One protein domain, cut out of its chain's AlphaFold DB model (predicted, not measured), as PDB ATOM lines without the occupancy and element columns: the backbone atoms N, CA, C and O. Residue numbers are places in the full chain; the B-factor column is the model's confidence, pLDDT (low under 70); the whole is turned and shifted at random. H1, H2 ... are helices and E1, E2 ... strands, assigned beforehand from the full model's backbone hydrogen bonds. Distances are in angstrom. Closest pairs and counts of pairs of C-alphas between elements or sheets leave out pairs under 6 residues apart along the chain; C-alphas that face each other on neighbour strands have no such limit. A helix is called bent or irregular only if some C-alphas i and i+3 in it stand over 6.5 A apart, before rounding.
ATOM      1  N   ILE A 414     -47.629 -12.827 -22.554       96.50
ATOM      2  CA  ILE A 414     -46.818 -12.490 -23.717       96.50
ATOM      3  C   ILE A 414     -46.461 -11.008 -23.631       96.50
ATOM      4  O   ILE A 414     -47.310 -10.131 -23.806       96.50
ATOM      5  N   PHE A 415     -45.188 -10.742 -23.372       96.81
ATOM      6  CA  PHE A 415     -44.597  -9.414 -23.285       96.81
ATOM      7  C   PHE A 415     -43.897  -9.091 -24.606       96.81
ATOM      8  O   PHE A 415     -42.927  -9.748 -24.981       96.81
ATOM      9  N   ARG A 416     -44.376  -8.080 -25.335       96.44
ATOM     10  CA  ARG A 416     -43.808  -7.687 -26.634       96.44
ATOM     11  C   ARG A 416     -43.137  -6.337 -26.548       96.44
ATOM     12  O   ARG A 416     -43.766  -5.360 -26.150       96.44
ATOM     13  N   LEU A 417     -41.884  -6.288 -26.978       95.50
ATOM     14  CA  LEU A 417     -41.067  -5.087 -27.024       95.50
ATOM     15  C   LEU A 417     -41.045  -4.530 -28.447       95.50
ATOM     16  O   LEU A 417     -40.666  -5.224 -29.389       95.50
ATOM     17  N   PHE A 418     -41.393  -3.258 -28.595       93.44
ATOM     18  CA  PHE A 418     -41.370  -2.523 -29.853       93.44
ATOM     19  C   PHE A 418     -40.410  -1.343 -29.759       93.44
ATOM     20  O   PHE A 418     -40.244  -0.763 -28.691       93.44
ATOM     21  N   GLN A 419     -39.830  -0.945 -30.888       92.00
ATOM     22  CA  GLN A 419     -39.078   0.299 -31.032       92.00
ATOM     23  C   GLN A 419     -39.595   1.037 -32.264       92.00
ATOM     24  O   GLN A 419     -39.545   0.500 -33.371       92.00
ATOM     25  N   SER A 420     -40.129   2.243 -32.075       87.69
ATOM     26  CA  SER A 420     -40.722   3.057 -33.147       87.69
ATOM     27  C   SER A 420     -41.762   2.290 -33.985       87.69
ATOM     28  O   SER A 420     -41.839   2.451 -35.199       87.69
ATOM     29  N   GLY A 421     -42.543   1.418 -33.335       85.31
ATOM     30  CA  GLY A 421     -43.585   0.593 -33.964       85.31
ATOM     31  C   GLY A 421     -43.117  -0.753 -34.533       85.31
ATOM     32  O   GLY A 421     -43.959  -1.598 -34.826       85.31
ATOM     33  N   ALA A 422     -41.809  -1.005 -34.640       90.50
ATOM     34  CA  ALA A 422     -41.279  -2.292 -35.096       90.50
ATOM     35  C   ALA A 422     -41.099  -3.269 -33.924       90.50
ATOM     36  O   ALA A 422     -40.497  -2.905 -32.912       90.50
ATOM     37  N   LEU A 423     -41.579  -4.511 -34.067       93.81
ATOM     38  CA  LEU A 423     -41.388  -5.570 -33.070       93.81
ATOM     39  C   LEU A 423     -39.898  -5.933 -32.971       93.81
ATOM     40  O   LEU A 423     -39.259  -6.230 -33.979       93.81
ATOM     41  N   LYS A 424     -39.347  -5.894 -31.756       94.19
ATOM     42  CA  LYS A 424     -37.948  -6.230 -31.451       94.19
ATOM     43  C   LYS A 424     -37.799  -7.546 -30.707       94.19
ATOM     44  O   LYS A 424     -36.792  -8.217 -30.889       94.19
ATOM     45  N   GLY A 425     -38.783  -7.913 -29.894       93.75
ATOM     46  CA  GLY A 425     -38.771  -9.172 -29.167       93.75
ATOM     47  C   GLY A 425     -40.134  -9.517 -28.599       93.75
ATOM     48  O   GLY A 425     -40.962  -8.638 -28.349       93.75
ATOM     49  N   GLU A 426     -40.345 -10.808 -28.395       96.06
ATOM     50  CA  GLU A 426     -41.531 -11.376 -27.771       96.06
ATOM     51  C   GLU A 426     -41.074 -12.356 -26.690       96.06
ATOM     52  O   GLU A 426     -40.278 -13.252 -26.958       96.06
ATOM     53  N   ILE A 427     -41.550 -12.148 -25.467       96.94
ATOM     54  CA  ILE A 427     -41.150 -12.903 -24.284       96.94
ATOM     55  C   ILE A 427     -42.382 -13.558 -23.695       96.94
ATOM     56  O   ILE A 427     -43.367 -12.887 -23.384       96.94
ATOM     57  N   HIS A 428     -42.322 -14.875 -23.543       96.75
ATOM     58  CA  HIS A 428     -43.389 -15.657 -22.933       96.75
ATOM     59  C   HIS A 428     -43.030 -15.932 -21.480       96.75
ATOM     60  O   HIS A 428     -41.983 -16.509 -21.192       96.75
ATOM     61  N   ILE A 429     -43.896 -15.491 -20.576       95.81
ATOM     62  CA  ILE A 429     -43.702 -15.531 -19.132       95.81
ATOM     63  C   ILE A 429     -44.735 -16.494 -18.553       95.81
ATOM     64  O   ILE A 429     -45.940 -16.238 -18.624       95.81
ATOM     65  N   GLN A 430     -44.254 -17.583 -17.963       94.06
ATOM     66  CA  GLN A 430     -45.051 -18.491 -17.153       94.06
ATOM     67  C   GLN A 430     -45.221 -17.880 -15.755       94.06
ATOM     68  O   GLN A 430     -44.227 -17.744 -15.034       94.06
ATOM     69  N   PRO A 431     -46.440 -17.495 -15.350       91.94
ATOM     70  CA  PRO A 431     -46.676 -16.950 -14.021       91.94
ATOM     71  C   PRO A 431     -46.447 -18.003 -12.928       91.94
ATOM     72  O   PRO A 431     -46.810 -19.167 -13.103       91.94
ATOM     73  N   VAL A 432     -45.888 -17.596 -11.784       88.31
ATOM     74  CA  VAL A 432     -45.857 -18.446 -10.580       88.31
ATOM     75  C   VAL A 432     -47.165 -18.300  -9.806       88.31
ATOM     76  O   VAL A 432     -47.600 -17.196  -9.498       88.31
ATOM     77  N   ILE A 433     -47.781 -19.433  -9.465       80.25
ATOM     78  CA  ILE A 433     -49.085 -19.490  -8.781       80.25
ATOM     79  C   ILE A 433     -49.069 -18.873  -7.374       80.25
ATOM     80  O   ILE A 433     -50.112 -18.485  -6.858       80.25
ATOM     81  N   THR A 434     -47.890 -18.764  -6.759       74.94
ATOM     82  CA  THR A 434     -47.693 -18.204  -5.416       74.94
ATOM     83  C   THR A 434     -47.668 -16.675  -5.397       74.94
ATOM     84  O   THR A 434     -47.731 -16.073  -4.327       74.94
ATOM     85  N   PHE A 435     -47.578 -16.021  -6.559       77.50
ATOM     86  CA  PHE A 435     -47.554 -14.567  -6.640       77.50
ATOM     87  C   PHE A 435     -48.982 -14.012  -6.678       77.50
ATOM     88  O   PHE A 435     -49.650 -14.138  -7.697       77.50
ATOM     89  N   HIS A 436     -49.428 -13.393  -5.575       76.44
ATOM     90  CA  HIS A 436     -50.666 -12.594  -5.436       76.44
ATOM     91  C   HIS A 436     -51.790 -12.964  -6.431       76.44
ATOM     92  O   HIS A 436     -51.980 -12.257  -7.425       76.44
ATOM     93  N   PRO A 437     -52.550 -14.048  -6.186       75.62
ATOM     94  CA  PRO A 437     -53.534 -14.575  -7.137       75.62
ATOM     95  C   PRO A 437     -54.547 -13.539  -7.650       75.62
ATOM     96  O   PRO A 437     -54.871 -13.535  -8.836       75.62
ATOM     97  N   ASP A 438     -54.989 -12.607  -6.801       72.81
ATOM     98  CA  ASP A 438     -55.918 -11.537  -7.190       72.81
ATOM     99  C   ASP A 438     -55.291 -10.534  -8.162       72.81
ATOM    100  O   ASP A 438     -55.904 -10.175  -9.171       72.81
ATOM    101  N   PHE A 439     -54.037 -10.133  -7.918       79.38
ATOM    102  CA  PHE A 439     -53.272  -9.312  -8.861       79.38
ATOM    103  C   PHE A 439     -53.172 -10.017 -10.215       79.38
ATOM    104  O   PHE A 439     -53.418  -9.406 -11.257       79.38
ATOM    105  N   MET A 440     -52.845 -11.310 -10.196       83.81
ATOM    106  CA  MET A 440     -52.666 -12.108 -11.406       83.81
ATOM    107  C   MET A 440     -53.961 -12.269 -12.187       83.81
ATOM    108  O   MET A 440     -53.949 -12.138 -13.409       83.81
ATOM    109  N   ASN A 441     -55.075 -12.502 -11.498       79.94
ATOM    110  CA  ASN A 441     -56.388 -12.602 -12.118       79.94
ATOM    111  C   ASN A 441     -56.814 -11.275 -12.749       79.94
ATOM    112  O   ASN A 441     -57.238 -11.269 -13.902       79.94
ATOM    113  N   ILE A 442     -56.655 -10.146 -12.051       79.06
ATOM    114  CA  ILE A 442     -56.987  -8.822 -12.599       79.06
ATOM    115  C   ILE A 442     -56.132  -8.530 -13.836       79.06
ATOM    116  O   ILE A 442     -56.663  -8.190 -14.896       79.06
ATOM    117  N   LEU A 443     -54.812  -8.695 -13.721       84.75
ATOM    118  CA  LEU A 443     -53.882  -8.446 -14.818       84.75
ATOM    119  C   LEU A 443     -54.178  -9.363 -16.012       84.75
ATOM    120  O   LEU A 443     -54.302  -8.890 -17.141       84.75
ATOM    121  N   GLY A 444     -54.338 -10.660 -15.744       86.81
ATOM    122  CA  GLY A 444     -54.610 -11.695 -16.728       86.81
ATOM    123  C   GLY A 444     -55.936 -11.493 -17.451       86.81
ATOM    124  O   GLY A 444     -55.965 -11.572 -18.673       86.81
ATOM    125  N   ILE A 445     -57.021 -11.162 -16.752       84.00
ATOM    126  CA  ILE A 445     -58.324 -10.891 -17.379       84.00
ATOM    127  C   ILE A 445     -58.259  -9.626 -18.246       84.00
ATOM    128  O   ILE A 445     -58.762  -9.629 -19.371       84.00
ATOM    129  N   ASN A 446     -57.594  -8.566 -17.775       83.25
ATOM    130  CA  ASN A 446     -57.540  -7.282 -18.481       83.25
ATOM    131  C   ASN A 446     -56.813  -7.345 -19.834       83.25
ATOM    132  O   ASN A 446     -57.090  -6.522 -20.713       83.25
ATOM    133  N   CYS A 447     -55.904  -8.305 -20.021       85.94
ATOM    134  CA  CYS A 447     -55.190  -8.518 -21.282       85.94
ATOM    135  C   CYS A 447     -55.466  -9.875 -21.955       85.94
ATOM    136  O   CYS A 447     -54.709 -10.272 -22.846       85.94
ATOM    137  N   PHE A 448     -56.546 -10.574 -21.584       90.12
ATOM    138  CA  PHE A 448     -56.863 -11.900 -22.129       90.12
ATOM    139  C   PHE A 448     -57.165 -11.851 -23.625       90.12
ATOM    140  O   PHE A 448     -58.078 -11.143 -24.062       90.12
ATOM    141  N   LYS A 449     -56.359 -12.578 -24.412       86.94
ATOM    142  CA  LYS A 449     -56.403 -12.677 -25.887       86.94
ATOM    143  C   LYS A 449     -56.445 -11.327 -26.617       86.94
ATOM    144  O   LYS A 449     -56.787 -11.259 -27.797       86.94
ATOM    145  N   THR A 450     -56.125 -10.238 -25.924       84.88
ATOM    146  CA  THR A 450     -56.191  -8.874 -26.441       84.88
ATOM    147  C   THR A 450     -54.931  -8.133 -26.007       84.88
ATOM    148  O   THR A 450     -54.832  -7.717 -24.854       84.88
ATOM    149  N   PRO A 451     -53.948  -7.949 -26.906       88.62
ATOM    150  CA  PRO A 451     -52.737  -7.209 -26.584       88.62
ATOM    151  C   PRO A 451     -53.072  -5.790 -26.131       88.62
ATOM    152  O   PRO A 451     -53.705  -5.013 -26.849       88.62
ATOM    153  N   LYS A 452     -52.637  -5.440 -24.926       89.62
ATOM    154  CA  LYS A 452     -52.845  -4.129 -24.321       89.62
ATOM    155  C   LYS A 452     -51.517  -3.401 -24.225       89.62
ATOM    156  O   LYS A 452     -50.501  -3.969 -23.839       89.62
ATOM    157  N   HIS A 453     -51.522  -2.116 -24.550       87.44
ATOM    158  CA  HIS A 453     -50.337  -1.282 -24.388       87.44
ATOM    159  C   HIS A 453     -50.006  -1.112 -22.897       87.44
ATOM    160  O   HIS A 453     -50.816  -0.563 -22.153       87.44
ATOM    161  N   PHE A 454     -48.819  -1.548 -22.477       88.25
ATOM    162  CA  PHE A 454     -48.365  -1.544 -21.085       88.25
ATOM    163  C   PHE A 454     -47.608  -0.257 -20.733       88.25
ATOM    164  O   PHE A 454     -48.059   0.516 -19.889       88.25
ATOM    165  N   CYS A 455     -46.512   0.032 -21.441       88.56
ATOM    166  CA  CYS A 455     -45.692   1.224 -21.214       88.56
ATOM    167  C   CYS A 455     -45.023   1.716 -22.507       88.56
ATOM    168  O   CYS A 455     -44.940   0.985 -23.490       88.56
ATOM    169  N   ASN A 456     -44.597   2.978 -22.529       88.62
ATOM    170  CA  ASN A 456     -43.865   3.622 -23.635       88.62
ATOM    171  C   ASN A 456     -42.525   4.224 -23.172       88.62
ATOM    172  O   ASN A 456     -41.972   5.113 -23.819       88.62
ATOM    173  N   SER A 457     -42.052   3.808 -22.000       85.94
ATOM    174  CA  SER A 457     -40.829   4.308 -21.392       85.94
ATOM    175  C   SER A 457     -40.135   3.198 -20.616       85.94
ATOM    176  O   SER A 457     -40.742   2.191 -20.257       85.94
ATOM    177  N   ILE A 458     -38.839   3.385 -20.391       89.00
ATOM    178  CA  ILE A 458     -38.005   2.507 -19.573       89.00
ATOM    179  C   ILE A 458     -37.642   3.316 -18.332       89.00
ATOM    180  O   ILE A 458     -37.031   4.378 -18.455       89.00
ATOM    181  N   GLU A 459     -38.023   2.831 -17.154       86.06
ATOM    182  CA  GLU A 459     -37.808   3.544 -15.891       86.06
ATOM    183  C   GLU A 459     -36.315   3.594 -15.554       86.06
ATOM    184  O   GLU A 459     -35.749   4.652 -15.274       86.06
ATOM    185  N   LYS A 460     -35.652   2.436 -15.629       88.38
ATOM    186  CA  LYS A 460     -34.225   2.289 -15.350       88.38
ATOM    187  C   LYS A 460     -33.682   1.086 -16.104       88.38
ATOM    188  O   LYS A 460     -34.329   0.050 -16.185       88.38
ATOM    189  N   ALA A 461     -32.474   1.209 -16.633       90.69
ATOM    190  CA  ALA A 461     -31.746   0.076 -17.188       90.69
ATOM    191  C   ALA A 461     -30.254   0.255 -16.925       90.69
ATOM    192  O   ALA A 461     -29.684   1.304 -17.257       90.69
ATOM    193  N   VAL A 462     -29.653  -0.766 -16.320       89.56
ATOM    194  CA  VAL A 462     -28.225  -0.842 -16.006       89.56
ATOM    195  C   VAL A 462     -27.637  -1.923 -16.897       89.56
ATOM    196  O   VAL A 462     -28.025  -3.082 -16.770       89.56
ATOM    197  N   SER A 463     -26.745  -1.520 -17.804       88.25
ATOM    198  CA  SER A 463     -26.230  -2.351 -18.897       88.25
ATOM    199  C   SER A 463     -25.788  -3.733 -18.421       88.25
ATOM    200  O   SER A 463     -24.890  -3.838 -17.590       88.25
ATOM    201  N   GLY A 464     -26.420  -4.782 -18.949       84.88
ATOM    202  CA  GLY A 464     -26.117  -6.178 -18.624       84.88
ATOM    203  C   GLY A 464     -26.533  -6.635 -17.222       84.88
ATOM    204  O   GLY A 464     -26.256  -7.780 -16.877       84.88
ATOM    205  N   VAL A 465     -27.179  -5.784 -16.417       89.31
ATOM    206  CA  VAL A 465     -27.593  -6.094 -15.038       89.31
ATOM    207  C   VAL A 465     -29.110  -6.247 -14.948       89.31
ATOM    208  O   VAL A 465     -29.577  -7.311 -14.563       89.31
ATOM    209  N   PHE A 466     -29.892  -5.217 -15.296       91.56
ATOM    210  CA  PHE A 466     -31.361  -5.294 -15.294       91.56
ATOM    211  C   PHE A 466     -32.037  -4.203 -16.130       91.56
ATOM    212  O   PHE A 466     -31.437  -3.166 -16.438       91.56
ATOM    213  N   VAL A 467     -33.325  -4.407 -16.422       92.81
ATOM    214  CA  VAL A 467     -34.229  -3.411 -17.020       92.81
ATOM    215  C   VAL A 467     -35.541  -3.343 -16.232       92.81
ATOM    216  O   VAL A 467     -36.080  -4.377 -15.843       92.81
ATOM    217  N   LEU A 468     -36.043  -2.124 -16.009       91.88
ATOM    218  CA  LEU A 468     -37.326  -1.822 -15.378       91.88
ATOM    219  C   LEU A 468     -38.310  -1.202 -16.377       91.88
ATOM    220  O   LEU A 468     -38.010  -0.182 -17.007       91.88
ATOM    221  N   PHE A 469     -39.506  -1.784 -16.452       92.25
ATOM    222  CA  PHE A 469     -40.618  -1.294 -17.264       92.25
ATOM    223  C   PHE A 469     -41.774  -0.846 -16.361       92.25
ATOM    224  O   PHE A 469     -42.426  -1.707 -15.765       92.25
ATOM    225  N   PRO A 470     -42.046   0.465 -16.255       89.06
ATOM    226  CA  PRO A 470     -43.058   0.983 -15.349       89.06
ATOM    227  C   PRO A 470     -44.458   0.781 -15.912       89.06
ATOM    228  O   PRO A 470     -44.709   1.029 -17.092       89.06
ATOM    229  N   MET A 471     -45.400   0.393 -15.059       84.69
ATOM    230  CA  MET A 471     -46.814   0.439 -15.403       84.69
ATOM    231  C   MET A 471     -47.225   1.906 -15.607       84.69
ATOM    232  O   MET A 471     -47.126   2.727 -14.699       84.69
ATOM    233  N   ALA A 472     -47.673   2.244 -16.820       72.56
ATOM    234  CA  ALA A 472     -48.025   3.617 -17.198       72.56
ATOM    235  C   ALA A 472     -49.536   3.827 -17.412       72.56
ATOM    236  O   ALA A 472     -49.962   4.906 -17.828       72.56
ATOM    237  N   ARG A 473     -50.362   2.787 -17.219       70.38
ATOM    238  CA  ARG A 473     -51.785   2.795 -17.590       70.38
ATOM    239  C   ARG A 473     -52.678   2.354 -16.421       70.38
ATOM    240  O   ARG A 473     -52.569   1.201 -16.011       70.38
ATOM    241  N   PRO A 474     -53.655   3.180 -15.995       66.38
ATOM    242  CA  PRO A 474     -54.561   2.866 -14.881       66.38
ATOM    243  C   PRO A 474     -55.331   1.544 -15.014       66.38
ATOM    244  O   PRO A 474     -55.671   0.927 -14.019       66.38
ATOM    245  N   GLN A 475     -55.565   1.056 -16.238       65.94
ATOM    246  CA  GLN A 475     -56.204  -0.247 -16.490       65.94
ATOM    247  C   GLN A 475     -55.418  -1.449 -15.925       65.94
ATOM    248  O   GLN A 475     -55.954  -2.545 -15.807       65.94
ATOM    249  N   PHE A 476     -54.135  -1.254 -15.618       66.31
ATOM    250  CA  PHE A 476     -53.261  -2.234 -14.979       66.31
ATOM    251  C   PHE A 476     -52.948  -1.875 -13.526       66.31
ATOM    252  O   PHE A 476     -52.068  -2.490 -12.927       66.31
ATOM    253  N   GLN A 477     -53.627  -0.866 -12.974       64.44
ATOM    254  CA  GLN A 477     -53.510  -0.473 -11.580       64.44
ATOM    255  C   GLN A 477     -54.420  -1.382 -10.755       64.44
ATOM    256  O   GLN A 477     -55.642  -1.255 -10.826       64.44
ATOM    257  N   PRO A 478     -53.858  -2.342 -10.020       57.69
ATOM    258  CA  PRO A 478     -54.661  -3.267  -9.255       57.69
ATOM    259  C   PRO A 478     -54.957  -2.656  -7.878       57.69
ATOM    260  O   PRO A 478     -54.177  -1.859  -7.352       57.69
ATOM    261  N   VAL A 479     -56.093  -3.013  -7.282       52.84
ATOM    262  CA  VAL A 479     -56.405  -2.648  -5.893       52.84
ATOM    263  C   VAL A 479     -55.650  -3.631  -4.999       52.84
ATOM    264  O   VAL A 479     -56.086  -4.768  -4.866       52.84
ATOM    265  N   LEU A 480     -54.500  -3.243  -4.431       52.94
ATOM    266  CA  LEU A 480     -53.749  -4.104  -3.500       52.94
ATOM    267  C   LEU A 480     -53.549  -3.467  -2.129       52.94
ATOM    268  O   LEU A 480     -52.588  -2.720  -1.939       52.94
ATOM    269  N   PRO A 481     -54.396  -3.838  -1.156       44.97
ATOM    270  CA  PRO A 481     -54.126  -3.634   0.263       44.97
ATOM    271  C   PRO A 481     -52.865  -4.385   0.746       44.97
ATOM    272  O   PRO A 481     -52.111  -3.850   1.555       44.97
ATOM    273  N   ASP A 482     -52.561  -5.568   0.191       49.75
ATOM    274  CA  ASP A 482     -51.576  -6.503   0.783       49.75
ATOM    275  C   ASP A 482     -50.152  -6.445   0.200       49.75
ATOM    276  O   ASP A 482     -49.210  -6.998   0.773       49.75
ATOM    277  N   MET A 483     -49.930  -5.737  -0.913       50.97
ATOM    278  CA  MET A 483     -48.568  -5.494  -1.432       50.97
ATOM    279  C   MET A 483     -47.811  -4.397  -0.671       50.97
ATOM    280  O   MET A 483     -46.613  -4.208  -0.883       50.97
ATOM    281  N   VAL A 484     -48.517  -3.678   0.198       49.38
ATOM    282  CA  VAL A 484     -48.027  -2.570   1.027       49.38
ATOM    283  C   VAL A 484     -47.351  -3.062   2.302       49.38
ATOM    284  O   VAL A 484     -46.604  -2.312   2.933       49.38
ATOM    285  N   ALA A 485     -47.632  -4.299   2.714       42.16
ATOM    286  CA  ALA A 485     -47.277  -4.766   4.037       42.16
ATOM    287  C   ALA A 485     -45.765  -4.641   4.286       42.16
ATOM    288  O   ALA A 485     -44.937  -5.304   3.655       42.16
ATOM    289  N   LYS A 486     -45.419  -3.760   5.236       45.25
ATOM    290  CA  LYS A 486     -44.111  -3.720   5.889       45.25
ATOM    291  C   LYS A 486     -43.874  -5.108   6.473       45.25
ATOM    292  O   LYS A 486     -44.477  -5.430   7.492       45.25
ATOM    293  N   PHE A 487     -43.010  -5.908   5.858       39.25
ATOM    294  CA  PHE A 487     -42.577  -7.166   6.452       39.25
ATOM    295  C   PHE A 487     -41.093  -7.124   6.839       39.25
ATOM    296  O   PHE A 487     -40.269  -6.570   6.102       39.25
ATOM    297  N   ASN A 494     -36.107 -17.717  -2.978       59.88
ATOM    298  CA  ASN A 494     -37.000 -18.392  -3.917       59.88
ATOM    299  C   ASN A 494     -38.259 -17.577  -4.255       59.88
ATOM    300  O   ASN A 494     -38.939 -17.893  -5.226       59.88
ATOM    301  N   GLU A 495     -38.555 -16.521  -3.494       71.62
ATOM    302  CA  GLU A 495     -39.673 -15.604  -3.750       71.62
ATOM    303  C   GLU A 495     -39.235 -14.309  -4.453       71.62
ATOM    304  O   GLU A 495     -40.058 -13.441  -4.751       71.62
ATOM    305  N   MET A 496     -37.937 -14.159  -4.721       81.25
ATOM    306  CA  MET A 496     -37.336 -12.959  -5.299       81.25
ATOM    307  C   MET A 496     -36.885 -13.218  -6.735       81.25
ATOM    308  O   MET A 496     -36.247 -14.228  -7.024       81.25
ATOM    309  N   ALA A 497     -37.144 -12.265  -7.632       85.69
ATOM    310  CA  ALA A 497     -36.614 -12.315  -8.992       85.69
ATOM    311  C   ALA A 497     -35.130 -11.924  -8.978       85.69
ATOM    312  O   ALA A 497     -34.782 -10.745  -8.868       85.69
ATOM    313  N   CYS A 498     -34.246 -12.919  -9.031       84.38
ATOM    314  CA  CYS A 498     -32.809 -12.716  -8.823       84.38
ATOM    315  C   CYS A 498     -31.911 -13.549  -9.743       84.38
ATOM    316  O   CYS A 498     -30.685 -13.528  -9.586       84.38
ATOM    317  N   SER A 499     -32.498 -14.282 -10.686       87.50
ATOM    318  CA  SER A 499     -31.803 -15.153 -11.630       87.50
ATOM    319  C   SER A 499     -32.159 -14.779 -13.070       87.50
ATOM    320  O   SER A 499     -33.214 -14.203 -13.335       87.50
ATOM    321  N   LEU A 500     -31.275 -15.107 -14.015       89.19
ATOM    322  CA  LEU A 500     -31.559 -14.933 -15.438       89.19
ATOM    323  C   LEU A 500     -32.789 -15.773 -15.822       89.19
ATOM    324  O   LEU A 500     -32.845 -16.961 -15.509       89.19
ATOM    325  N   GLY A 501     -33.763 -15.157 -16.493       89.44
ATOM    326  CA  GLY A 501     -35.039 -15.798 -16.827       89.44
ATOM    327  C   GLY A 501     -36.149 -15.576 -15.799       89.44
ATOM    328  O   GLY A 501     -37.305 -15.846 -16.116       89.44
ATOM    329  N   ASP A 502     -35.850 -15.036 -14.615       93.94
ATOM    330  CA  ASP A 502     -36.894 -14.570 -13.703       93.94
ATOM    331  C   ASP A 502     -37.514 -13.268 -14.232       93.94
ATOM    332  O   ASP A 502     -36.843 -12.428 -14.834       93.94
ATOM    333  N   VAL A 503     -38.798 -13.064 -13.960       93.81
ATOM    334  CA  VAL A 503     -39.477 -11.778 -14.127       93.81
ATOM    335  C   VAL A 503     -40.018 -11.366 -12.774       93.81
ATOM    336  O   VAL A 503     -40.764 -12.111 -12.138       93.81
ATOM    337  N   GLY A 504     -39.614 -10.186 -12.316       91.06
ATOM    338  CA  GLY A 504     -40.018  -9.632 -11.034       91.06
ATOM    339  C   GLY A 504     -41.051  -8.526 -11.169       91.06
ATOM    340  O   GLY A 504     -41.101  -7.840 -12.187       91.06
ATOM    341  N   VAL A 505     -41.829  -8.310 -10.116       88.25
ATOM    342  CA  VAL A 505     -42.652  -7.109  -9.945       88.25
ATOM    343  C   VAL A 505     -42.192  -6.386  -8.688       88.25
ATOM    344  O   VAL A 505     -42.109  -6.979  -7.610       88.25
ATOM    345  N   ASN A 506     -41.883  -5.101  -8.833       83.88
ATOM    346  CA  ASN A 506     -41.636  -4.197  -7.716       83.88
ATOM    347  C   ASN A 506     -42.823  -3.237  -7.543       83.88
ATOM    348  O   ASN A 506     -43.566  -2.982  -8.487       83.88
ATOM    349  N   THR A 507     -43.010  -2.698  -6.341       73.31
ATOM    350  CA  THR A 507     -44.061  -1.713  -6.055       73.31
ATOM    351  C   THR A 507     -43.456  -0.377  -5.650       73.31
ATOM    352  O   THR A 507     -42.375  -0.306  -5.065       73.31
ATOM    353  N   ILE A 508     -44.168   0.696  -5.982       65.12
ATOM    354  CA  ILE A 508     -43.846   2.070  -5.610       65.12
ATOM    355  C   ILE A 508     -44.912   2.507  -4.603       65.12
ATOM    356  O   ILE A 508     -46.084   2.646  -4.963       65.12
ATOM    357  N   SER A 509     -44.518   2.687  -3.342       61.16
ATOM    358  CA  SER A 509     -45.381   3.198  -2.273       61.16
ATOM    359  C   SER A 509     -45.064   4.659  -1.948       61.16
ATOM    360  O   SER A 509     -43.920   5.106  -2.042       61.16
ATOM    361  N   THR A 510     -46.097   5.416  -1.570       54.62
ATOM    362  CA  THR A 510     -45.970   6.779  -1.021       54.62
ATOM    363  C   THR A 510     -46.037   6.766   0.511       54.62
ATOM    364  O   THR A 510     -46.263   5.721   1.120       54.62
ATOM    365  N   CYS A 511     -45.823   7.925   1.145       51.31
ATOM    366  CA  CYS A 511     -45.810   8.114   2.602       51.31
ATOM    367  C   CYS A 511     -47.064   7.598   3.332       51.31
ATOM    368  O   CYS A 511     -46.963   7.242   4.505       51.31
ATOM    369  N   ASP A 512     -48.189   7.458   2.627       55.69
ATOM    370  CA  ASP A 512     -49.462   6.979   3.176       55.69
ATOM    371  C   ASP A 512     -49.678   5.472   2.976       55.69
ATOM    372  O   ASP A 512     -50.800   4.981   3.082       55.69
ATOM    373  N   ASN A 513     -48.618   4.713   2.665       54.72
ATOM    374  CA  ASN A 513     -48.701   3.269   2.431       54.72
ATOM    375  C   ASN A 513     -49.633   2.893   1.250       54.72
ATOM    376  O   ASN A 513     -50.022   1.745   1.103       54.72
ATOM    377  N   ALA A 514     -49.973   3.818   0.353       55.91
ATOM    378  CA  ALA A 514     -50.726   3.503  -0.860       55.91
ATOM    379  C   ALA A 514     -49.770   3.135  -2.010       55.91
ATOM    380  O   ALA A 514     -48.809   3.867  -2.277       55.91
ATOM    381  N   VAL A 515     -50.033   2.020  -2.709       64.62
ATOM    382  CA  VAL A 515     -49.305   1.652  -3.939       64.62
ATOM    383  C   VAL A 515     -49.735   2.587  -5.065       64.62
ATOM    384  O   VAL A 515     -50.863   2.520  -5.552       64.62
ATOM    385  N   THR A 516     -48.829   3.455  -5.504       63.09
ATOM    386  CA  THR A 516     -49.083   4.410  -6.594       63.09
ATOM    387  C   THR A 516     -48.633   3.890  -7.956       63.09
ATOM    388  O   THR A 516     -48.998   4.463  -8.979       63.09
ATOM    389  N   GLY A 517     -47.854   2.807  -7.991       74.12
ATOM    390  CA  GLY A 517     -47.379   2.186  -9.223       74.12
ATOM    391  C   GLY A 517     -46.584   0.908  -8.971       74.12
ATOM    392  O   GLY A 517     -46.280   0.567  -7.830       74.12
ATOM    393  N   TRP A 518     -46.261   0.196 -10.046       84.44
ATOM    394  CA  TRP A 518     -45.438  -1.012 -10.028       84.44
ATOM    395  C   TRP A 518     -44.712  -1.170 -11.368       84.44
ATOM    396  O   TRP A 518     -45.177  -0.638 -12.380       84.44
ATOM    397  N   SER A 519     -43.596  -1.896 -11.390       88.88
ATOM    398  CA  SER A 519     -42.792  -2.093 -12.601       88.88
ATOM    399  C   SER A 519     -42.373  -3.553 -12.754       88.88
ATOM    400  O   SER A 519     -42.131  -4.262 -11.775       88.88
ATOM    401  N   PHE A 520     -42.262  -4.006 -14.004       92.81
ATOM    402  CA  PHE A 520     -41.619  -5.282 -14.305       92.81
ATOM    403  C   PHE A 520     -40.101  -5.130 -14.251       92.81
ATOM    404  O   PHE A 520     -39.545  -4.239 -14.896       92.81
ATOM    405  N   LEU A 521     -39.438  -6.031 -13.532       93.31
ATOM    406  CA  LEU A 521     -37.990  -6.173 -13.465       93.31
ATOM    407  C   LEU A 521     -37.551  -7.409 -14.252       93.31
ATOM    408  O   LEU A 521     -38.028  -8.511 -13.991       93.31
ATOM    409  N   PHE A 522     -36.574  -7.229 -15.135       94.75
ATOM    410  CA  PHE A 522     -35.880  -8.323 -15.814       94.75
ATOM    411  C   PHE A 522     -34.409  -8.354 -15.375       94.75
ATOM    412  O   PHE A 522     -33.638  -7.499 -15.826       94.75
ATOM    413  N   PRO A 523     -34.008  -9.293 -14.497       91.56
ATOM    414  CA  PRO A 523     -32.609  -9.594 -14.212       91.56
ATOM    415  C   PRO A 523     -31.884 -10.129 -15.456       91.56
ATOM    416  O   PRO A 523     -32.428 -10.939 -16.207       91.56
ATOM    417  N   LEU A 524     -30.642  -9.691 -15.662       91.25
ATOM    418  CA  LEU A 524     -29.750 -10.140 -16.735       91.25
ATOM    419  C   LEU A 524     -28.485 -10.793 -16.151       91.25
ATOM    420  O   LEU A 524     -28.355 -10.940 -14.937       91.25
ATOM    421  N   GLU A 525     -27.552 -11.202 -17.013       87.94
ATOM    422  CA  GLU A 525     -26.375 -12.010 -16.653       87.94
ATOM    423  C   GLU A 525     -25.582 -11.471 -15.451       87.94
ATOM    424  O   GLU A 525     -25.199 -12.237 -14.569       87.94
ATOM    425  N   ASN A 526     -25.398 -10.150 -15.354       85.88
ATOM    426  CA  ASN A 526     -24.595  -9.537 -14.295       85.88
ATOM    427  C   ASN A 526     -25.407  -9.142 -13.049       85.88
ATOM    428  O   ASN A 526     -24.898  -8.425 -12.189       85.88
ATOM    429  N   TYR A 527     -26.665  -9.582 -12.920       85.44
ATOM    430  CA  TYR A 527     -27.537  -9.187 -11.805       85.44
ATOM    431  C   TYR A 527     -26.994  -9.584 -10.427       85.44
ATOM    432  O   TYR A 527     -27.252  -8.894  -9.448       85.44
ATOM    433  N   ARG A 528     -26.227 -10.675 -10.331       82.31
ATOM    434  CA  ARG A 528     -25.607 -11.119  -9.069       82.31
ATOM    435  C   ARG A 528     -24.147 -10.699  -8.911       82.31
ATOM    436  O   ARG A 528     -23.544 -11.045  -7.898       82.31
ATOM    437  N   ASP A 529     -23.568  -9.979  -9.872       83.12
ATOM    438  CA  ASP A 529     -22.168  -9.564  -9.770       83.12
ATOM    439  C   ASP A 529     -22.025  -8.490  -8.664       83.12
ATOM    440  O   ASP A 529     -22.645  -7.419  -8.749       83.12
ATOM    441  N   PRO A 530     -21.202  -8.741  -7.622       81.62
ATOM    442  CA  PRO A 530     -20.974  -7.802  -6.524       81.62
ATOM    443  C   PRO A 530     -20.535  -6.404  -6.976       81.62
ATOM    444  O   PRO A 530     -20.804  -5.429  -6.272       81.62
ATOM    445  N   LYS A 531     -19.912  -6.275  -8.157       83.94
ATOM    446  CA  LYS A 531     -19.519  -4.980  -8.739       83.94
ATOM    447  C   LYS A 531     -20.702  -4.035  -8.925       83.94
ATOM    448  O   LYS A 531     -20.536  -2.821  -8.824       83.94
ATOM    449  N   PHE A 532     -21.903  -4.569  -9.148       83.00
ATOM    450  CA  PHE A 532     -23.118  -3.781  -9.359       83.00
ATOM    451  C   PHE A 532     -24.014  -3.707  -8.117       83.00
ATOM    452  O   PHE A 532     -25.109  -3.144  -8.184       83.00
ATOM    453  N   ALA A 533     -23.550  -4.190  -6.956       77.50
ATOM    454  CA  ALA A 533     -24.323  -4.207  -5.712       77.50
ATOM    455  C   ALA A 533     -24.851  -2.820  -5.304       77.50
ATOM    456  O   ALA A 533     -25.942  -2.712  -4.746       77.50
ATOM    457  N   MET A 534     -24.124  -1.741  -5.619       79.19
ATOM    458  CA  MET A 534     -24.590  -0.371  -5.370       79.19
ATOM    459  C   MET A 534     -25.879  -0.046  -6.138       79.19
ATOM    460  O   MET A 534     -26.778   0.587  -5.587       79.19
ATOM    461  N   HIS A 535     -26.012  -0.505  -7.386       79.19
ATOM    462  CA  HIS A 535     -27.221  -0.284  -8.178       79.19
ATOM    463  C   HIS A 535     -28.412  -1.082  -7.639       79.19
ATOM    464  O   HIS A 535     -29.531  -0.568  -7.646       79.19
ATOM    465  N   LEU A 536     -28.163  -2.289  -7.126       76.75
ATOM    466  CA  LEU A 536     -29.184  -3.173  -6.556       76.75
ATOM    467  C   LEU A 536     -29.682  -2.684  -5.192       76.75
ATOM    468  O   LEU A 536     -30.872  -2.760  -4.925       76.75
ATOM    469  N   LYS A 537     -28.814  -2.088  -4.363       73.19
ATOM    470  CA  LYS A 537     -29.213  -1.464  -3.083       73.19
ATOM    471  C   LYS A 537     -30.221  -0.323  -3.252       73.19
ATOM    472  O   LYS A 537     -30.988  -0.046  -2.341       73.19
ATOM    473  N   THR A 538     -30.199   0.351  -4.403       71.25
ATOM    474  CA  THR A 538     -31.152   1.428  -4.733       71.25
ATOM    475  C   THR A 538     -32.449   0.924  -5.363       71.25
ATOM    476  O   THR A 538     -33.323   1.730  -5.673       71.25
ATOM    477  N   LEU A 539     -32.553  -0.378  -5.632       71.00
ATOM    478  CA  LEU A 539     -33.700  -0.982  -6.293       71.00
ATOM    479  C   LEU A 539     -34.681  -1.510  -5.232       71.00
ATOM    480  O   LEU A 539     -34.252  -2.222  -4.324       71.00
ATOM    481  N   PRO A 540     -35.985  -1.208  -5.333       66.19
ATOM    482  CA  PRO A 540     -36.984  -1.847  -4.484       66.19
ATOM    483  C   PRO A 540     -36.986  -3.365  -4.712       66.19
ATOM    484  O   PRO A 540     -36.841  -3.820  -5.849       66.19
ATOM    485  N   SER A 541     -37.167  -4.144  -3.643       71.38
ATOM    486  CA  SER A 541     -37.248  -5.608  -3.708       71.38
ATOM    487  C   SER A 541     -38.306  -6.058  -4.719       71.38
ATOM    488  O   SER A 541     -39.478  -5.707  -4.588       71.38
ATOM    489  N   ALA A 542     -37.897  -6.841  -5.720       82.50
ATOM    490  CA  ALA A 542     -38.794  -7.370  -6.741       82.50
ATOM    491  C   ALA A 542     -39.167  -8.823  -6.430       82.50
ATOM    492  O   ALA A 542     -38.313  -9.715  -6.431       82.50
ATOM    493  N   ARG A 543     -40.457  -9.055  -6.190       85.94
ATOM    494  CA  ARG A 543     -41.011 -10.394  -5.973       85.94
ATOM    495  C   ARG A 543     -41.131 -11.138  -7.298       85.94
ATOM    496  O   ARG A 543     -41.440 -10.523  -8.316       85.94
ATOM    497  N   LEU A 544     -40.892 -12.445  -7.281       89.31
ATOM    498  CA  LEU A 544     -40.954 -13.306  -8.460       89.31
ATOM    499  C   LEU A 544     -42.392 -13.388  -8.987       89.31
ATOM    500  O   LEU A 544     -43.250 -13.983  -8.348       89.31
ATOM    501  N   PHE A 545     -42.642 -12.801 -10.156       91.31
ATOM    502  CA  PHE A 545     -43.935 -12.821 -10.845       91.31
ATOM    503  C   PHE A 545     -44.071 -14.035 -11.768       91.31
ATOM    504  O   PHE A 545     -45.139 -14.637 -11.880       91.31
ATOM    505  N   GLY A 546     -42.983 -14.415 -12.435       92.44
ATOM    506  CA  GLY A 546     -42.987 -15.529 -13.372       92.44
ATOM    507  C   GLY A 546     -41.607 -15.845 -13.920       92.44
ATOM    508  O   GLY A 546     -40.631 -15.163 -13.610       92.44
ATOM    509  N   LYS A 547     -41.537 -16.887 -14.744       94.00
ATOM    510  CA  LYS A 547     -40.315 -17.336 -15.415       94.00
ATOM    511  C   LYS A 547     -40.485 -17.296 -16.922       94.00
ATOM    512  O   LYS A 547     -41.535 -17.658 -17.443       94.00
ATOM    513  N   VAL A 548     -39.448 -16.871 -17.625       94.00
ATOM    514  CA  VAL A 548     -39.414 -16.898 -19.085       94.00
ATOM    515  C   VAL A 548     -39.306 -18.347 -19.569       94.00
ATOM    516  O   VAL A 548     -38.498 -19.109 -19.043       94.00
ATOM    517  N   LEU A 549     -40.099 -18.729 -20.577       90.31
ATOM    518  CA  LEU A 549     -40.112 -20.102 -21.106       90.31
ATOM    519  C   LEU A 549     -38.780 -20.506 -21.758       90.31
ATOM    520  O   LEU A 549     -38.306 -21.624 -21.563       90.31
ATOM    521  N   HIS A 550     -38.162 -19.592 -22.513       90.44
ATOM    522  CA  HIS A 550     -36.879 -19.817 -23.179       90.44
ATOM    523  C   HIS A 550     -35.955 -18.602 -23.026       90.44
ATOM    524  O   HIS A 550     -36.340 -17.478 -23.340       90.44
ATOM    525  N   LEU A 551     -34.714 -18.819 -22.577       89.31
ATOM    526  CA  LEU A 551     -33.773 -17.727 -22.275       89.31
ATOM    527  C   LEU A 551     -33.414 -16.860 -23.495       89.31
ATOM    528  O   LEU A 551     -33.189 -15.666 -23.331       89.31
ATOM    529  N   ASN A 552     -33.436 -17.419 -24.710       89.75
ATOM    530  CA  ASN A 552     -33.203 -16.675 -25.957       89.75
ATOM    531  C   ASN A 552     -34.248 -15.569 -26.214       89.75
ATOM    532  O   ASN A 552     -33.989 -14.617 -26.945       89.75
ATOM    533  N   MET A 553     -35.425 -15.639 -25.584       91.75
ATOM    534  CA  MET A 553     -36.430 -14.577 -25.675       91.75
ATOM    535  C   MET A 553     -35.946 -13.269 -25.030       91.75
ATOM    536  O   MET A 553     -36.467 -12.196 -25.339       91.75
ATOM    537  N   LEU A 554     -34.934 -13.329 -24.155       91.94
ATOM    538  CA  LEU A 554     -34.364 -12.159 -23.490       91.94
ATOM    539  C   LEU A 554     -33.376 -11.370 -24.357       91.94
ATOM    540  O   LEU A 554     -33.032 -10.252 -23.970       91.94
ATOM    541  N   ASP A 555     -32.970 -11.870 -25.528       92.12
ATOM    542  CA  ASP A 555     -31.970 -11.222 -26.392       92.12
ATOM    543  C   ASP A 555     -32.338  -9.764 -26.705       92.12
ATOM    544  O   ASP A 555     -31.502  -8.861 -26.631       92.12
ATOM    545  N   ALA A 556     -33.620  -9.500 -26.976       91.81
ATOM    546  CA  ALA A 556     -34.118  -8.156 -27.260       91.81
ATOM    547  C   ALA A 556     -34.033  -7.212 -26.043       91.81
ATOM    548  O   ALA A 556     -33.734  -6.025 -26.199       91.81
ATOM    549  N   ILE A 557     -34.265  -7.727 -24.829       92.75
ATOM    550  CA  ILE A 557     -34.088  -6.962 -23.585       92.75
ATOM    551  C   ILE A 557     -32.601  -6.741 -23.308       92.75
ATOM    552  O   ILE A 557     -32.226  -5.635 -22.921       92.75
ATOM    553  N   GLY A 558     -31.752  -7.743 -23.545       90.69
ATOM    554  CA  GLY A 558     -30.299  -7.624 -23.430       90.69
ATOM    555  C   GLY A 558     -29.748  -6.528 -24.344       90.69
ATOM    556  O   GLY A 558     -29.057  -5.620 -23.879       90.69
ATOM    557  N   GLN A 559     -30.147  -6.533 -25.620       90.25
ATOM    558  CA  GLN A 559     -29.788  -5.489 -26.587       90.25
ATOM    559  C   GLN A 559     -30.258  -4.104 -26.134       90.25
ATOM    560  O   GLN A 559     -29.460  -3.167 -26.113       90.25
ATOM    561  N   LEU A 560     -31.524  -3.970 -25.715       91.31
ATOM    562  CA  LEU A 560     -32.066  -2.722 -25.166       91.31
ATOM    563  C   LEU A 560     -31.255  -2.244 -23.958       91.31
ATOM    564  O   LEU A 560     -30.952  -1.054 -23.853       91.31
ATOM    565  N   CYS A 561     -30.881  -3.148 -23.055       91.12
ATOM    566  CA  CYS A 561     -30.149  -2.822 -21.837       91.12
ATOM    567  C   CYS A 561     -28.785  -2.178 -22.140       91.12
ATOM    568  O   CYS A 561     -28.387  -1.219 -21.471       91.12
ATOM    569  N   CYS A 562     -28.120  -2.645 -23.200       86.81
ATOM    570  CA  CYS A 562     -26.830  -2.140 -23.667       86.81
ATOM    571  C   CYS A 562     -26.914  -0.813 -24.446       86.81
ATOM    572  O   CYS A 562     -25.886  -0.192 -24.713       86.81
ATOM    573  N   THR A 563     -28.111  -0.336 -24.811       86.69
ATOM    574  CA  THR A 563     -28.256   0.957 -25.505       86.69
ATOM    575  C   THR A 563     -28.053   2.149 -24.567       86.69
ATOM    576  O   THR A 563     -28.347   2.090 -23.368       86.69
ATOM    577  N   SER A 564     -27.580   3.271 -25.122       83.31
ATOM    578  CA  SER A 564     -27.469   4.544 -24.404       83.31
ATOM    579  C   SER A 564     -28.847   5.105 -24.029       83.31
ATOM    580  O   SER A 564     -29.872   4.733 -24.598       83.31
ATOM    581  N   ARG A 565     -28.896   6.071 -23.102       78.00
ATOM    582  CA  ARG A 565     -30.159   6.705 -22.683       78.00
ATOM    583  C   ARG A 565     -30.939   7.329 -23.850       78.00
ATOM    584  O   ARG A 565     -32.161   7.265 -23.844       78.00
ATOM    585  N   SER A 566     -30.253   7.896 -24.845       75.44
ATOM    586  CA  SER A 566     -30.884   8.418 -26.065       75.44
ATOM    587  C   SER A 566     -31.362   7.304 -26.999       75.44
ATOM    588  O   SER A 566     -32.416   7.439 -27.603       75.44
ATOM    589  N   GLY A 567     -30.655   6.172 -27.069       76.56
ATOM    590  CA  GLY A 567     -31.082   4.999 -27.844       76.56
ATOM    591  C   GLY A 567     -32.344   4.318 -27.302       76.56
ATOM    592  O   GLY A 567     -33.031   3.619 -28.041       76.56
ATOM    593  N   ARG A 568     -32.683   4.566 -26.031       80.44
ATOM    594  CA  ARG A 568     -33.877   4.045 -25.345       80.44
ATOM    595  C   ARG A 568     -35.158   4.840 -25.627       80.44
ATOM    596  O   ARG A 568     -36.222   4.470 -25.132       80.44
ATOM    597  N   THR A 569     -35.100   5.920 -26.408       81.19
ATOM    598  CA  THR A 569     -36.311   6.654 -26.806       81.19
ATOM    599  C   THR A 569     -37.105   5.878 -27.855       81.19
ATOM    600  O   THR A 569     -36.521   5.285 -28.760       81.19
ATOM    601  N   GLY A 570     -38.436   5.910 -27.762       83.25
ATOM    602  CA  GLY A 570     -39.318   5.276 -28.748       83.25
ATOM    603  C   GLY A 570     -39.574   3.785 -28.521       83.25
ATOM    604  O   GLY A 570     -40.209   3.158 -29.370       83.25
ATOM    605  N   TYR A 571     -39.120   3.213 -27.400       90.88
ATOM    606  CA  TYR A 571     -39.535   1.870 -27.004       90.88
ATOM    607  C   TYR A 571     -40.957   1.867 -26.442       90.88
ATOM    608  O   TYR A 571     -41.331   2.735 -25.654       90.88
ATOM    609  N   SER A 572     -41.740   0.863 -26.817       91.69
ATOM    610  CA  SER A 572     -43.047   0.589 -26.228       91.69
ATOM    611  C   SER A 572     -43.235  -0.897 -25.978       91.69
ATOM    612  O   SER A 572     -42.568  -1.742 -26.570       91.69
ATOM    613  N   VAL A 573     -44.130  -1.210 -25.051       94.12
ATOM    614  CA  VAL A 573     -44.398  -2.571 -24.603       94.12
ATOM    615  C   VAL A 573     -45.885  -2.844 -24.687       94.12
ATOM    616  O   VAL A 573     -46.699  -2.023 -24.250       94.12
ATOM    617  N   THR A 574     -46.244  -4.025 -25.182       93.75
ATOM    618  CA  THR A 574     -47.589  -4.576 -25.013       93.75
ATOM    619  C   THR A 574     -47.556  -5.845 -24.173       93.75
ATOM    620  O   THR A 574     -46.566  -6.577 -24.163       93.75
ATOM    621  N   LEU A 575     -48.648  -6.076 -23.452       93.62
ATOM    622  CA  LEU A 575     -48.877  -7.258 -22.639       93.62
ATOM    623  C   LEU A 575     -50.176  -7.923 -23.097       93.62
ATOM    624  O   LEU A 575     -51.192  -7.255 -23.292       93.62
ATOM    625  N   GLU A 576     -50.132  -9.231 -23.291       93.94
ATOM    626  CA  GLU A 576     -51.273 -10.091 -23.608       93.94
ATOM    627  C   GLU A 576     -51.216 -11.299 -22.674       93.94
ATOM    628  O   GLU A 576     -50.125 -11.741 -22.328       93.94
ATOM    629  N   SER A 577     -52.354 -11.856 -22.283       92.81
ATOM    630  CA  SER A 577     -52.415 -13.171 -21.642       92.81
ATOM    631  C   SER A 577     -53.149 -14.159 -22.550       92.81
ATOM    632  O   SER A 577     -54.047 -13.766 -23.306       92.81
ATOM    633  N   ARG A 578     -52.748 -15.431 -22.517       88.94
ATOM    634  CA  ARG A 578     -53.353 -16.501 -23.322       88.94
ATOM    635  C   ARG A 578     -53.722 -17.706 -22.499       88.94
ATOM    636  O   ARG A 578     -52.959 -18.001 -21.557       88.94
TER     637      ARG A 578
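AT A GLANCE: This is residues 414 to 487 and 494 to 578 of the 578 residues of the protein "RING-type domain-containing protein" of Daphnia pulex (UniProt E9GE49). One antiparallel sheet of nine strands is curled like part of a barrel: it folds at E8 into two leaves that face each other, E3, E9, E1 and E2 against E6, E7, E5 and E4. H3 packs across one end of this curl, on E2, E4 and E5; H1 is by E9 toward the other end, and H2 lies out to the side and only grazes the sheet. The printed part has 159 residues with three named helices and nine named strands, along the chain E1 E2 H1 E3 E4 E5 E6 E7 H2 E8 H3 E9; the order across the sheet is E3 E9 E1 E2 E8 E6 E7 E5 E4. The class is mixed, helices and strands, and the whole is compact, with a radius of gyration of the C-alphas of 14.9 A and spans of 38 by 37 by 28 A.

HOW THE PARTS SIT: The N and O pairs named here are within hydrogen-bond range. E1, residues 414 to 419, and E2, residues 422 to 431, form a hairpin, with N 415 and O 427 2.8 A apart. H1, residues 437 to 446, is on the sheet; its closest C-alpha to E9, residues 571 to 577, is that of Gly 444, 5.6 A from Ser 577's. E9 pairs with E1, N 416 to O 574 at 2.9 A, and with edge strand E3, residues 452 to 455, N 454 to O 573 at 2.8 A. E4, residues 460 to 462, the other edge strand, forms a hairpin with E5, residues 466 to 470, N 468 to O 460 at 2.8 A. The closest C-alphas of E3 and E5 are those of Cys 455 and Pro 470, 6.4 A apart. E6, residues 502 to 509, and E7, residues 515 to 523, form a hairpin, N 504 to O 521 at 2.9 A; E7 also pairs with E5, N 469 to O 520 at 2.9 A. E8, residues 543 to 548, pairs with E6, N 503 to O 546 at 2.8 A, and with E2, N 430 to O 547 at 2.8 A. E7, H2, residues 530 to 537, and E8 make a split strand-helix-strand unit, two strands running the same way with E6 between them, its crossover right-handed. H3, residues 551 to 562, is on the opposite face from H1; Ala 556 and Gly 425 of E2 have its closest C-alphas to that strand, 5.1 A apart. Every O i to N i+4 pair is within range in H1, 2 of 4 in H2 and 5 of 8 in H3.

IN THESE COORDINATES: E1 begins at C-alpha 414, (-46.818, -12.490, -23.717). E2 is 26.2 A long, E6 22.8 A, E7 22.6 A, E9 20.5 A and H3 17.1 A. H2 and H3 are irregular, with C-alphas 531 and 534 7.6 A apart and C-alphas 553 and 556 7.0 A apart. E9 ends at C-alpha 577, (-52.415, -13.171, -21.642).

THE WHOLE: Residues 488 to 493 are not printed, and C-alphas 487 and 494 are 16.3 A apart across the cut. Of the links printed whole, none is long. Residues 471 to 487 hold no named element. The mean pLDDT of the printed part is 82.0, and residues 474 to 487, 494, 508 to 516 and 540 are under 70.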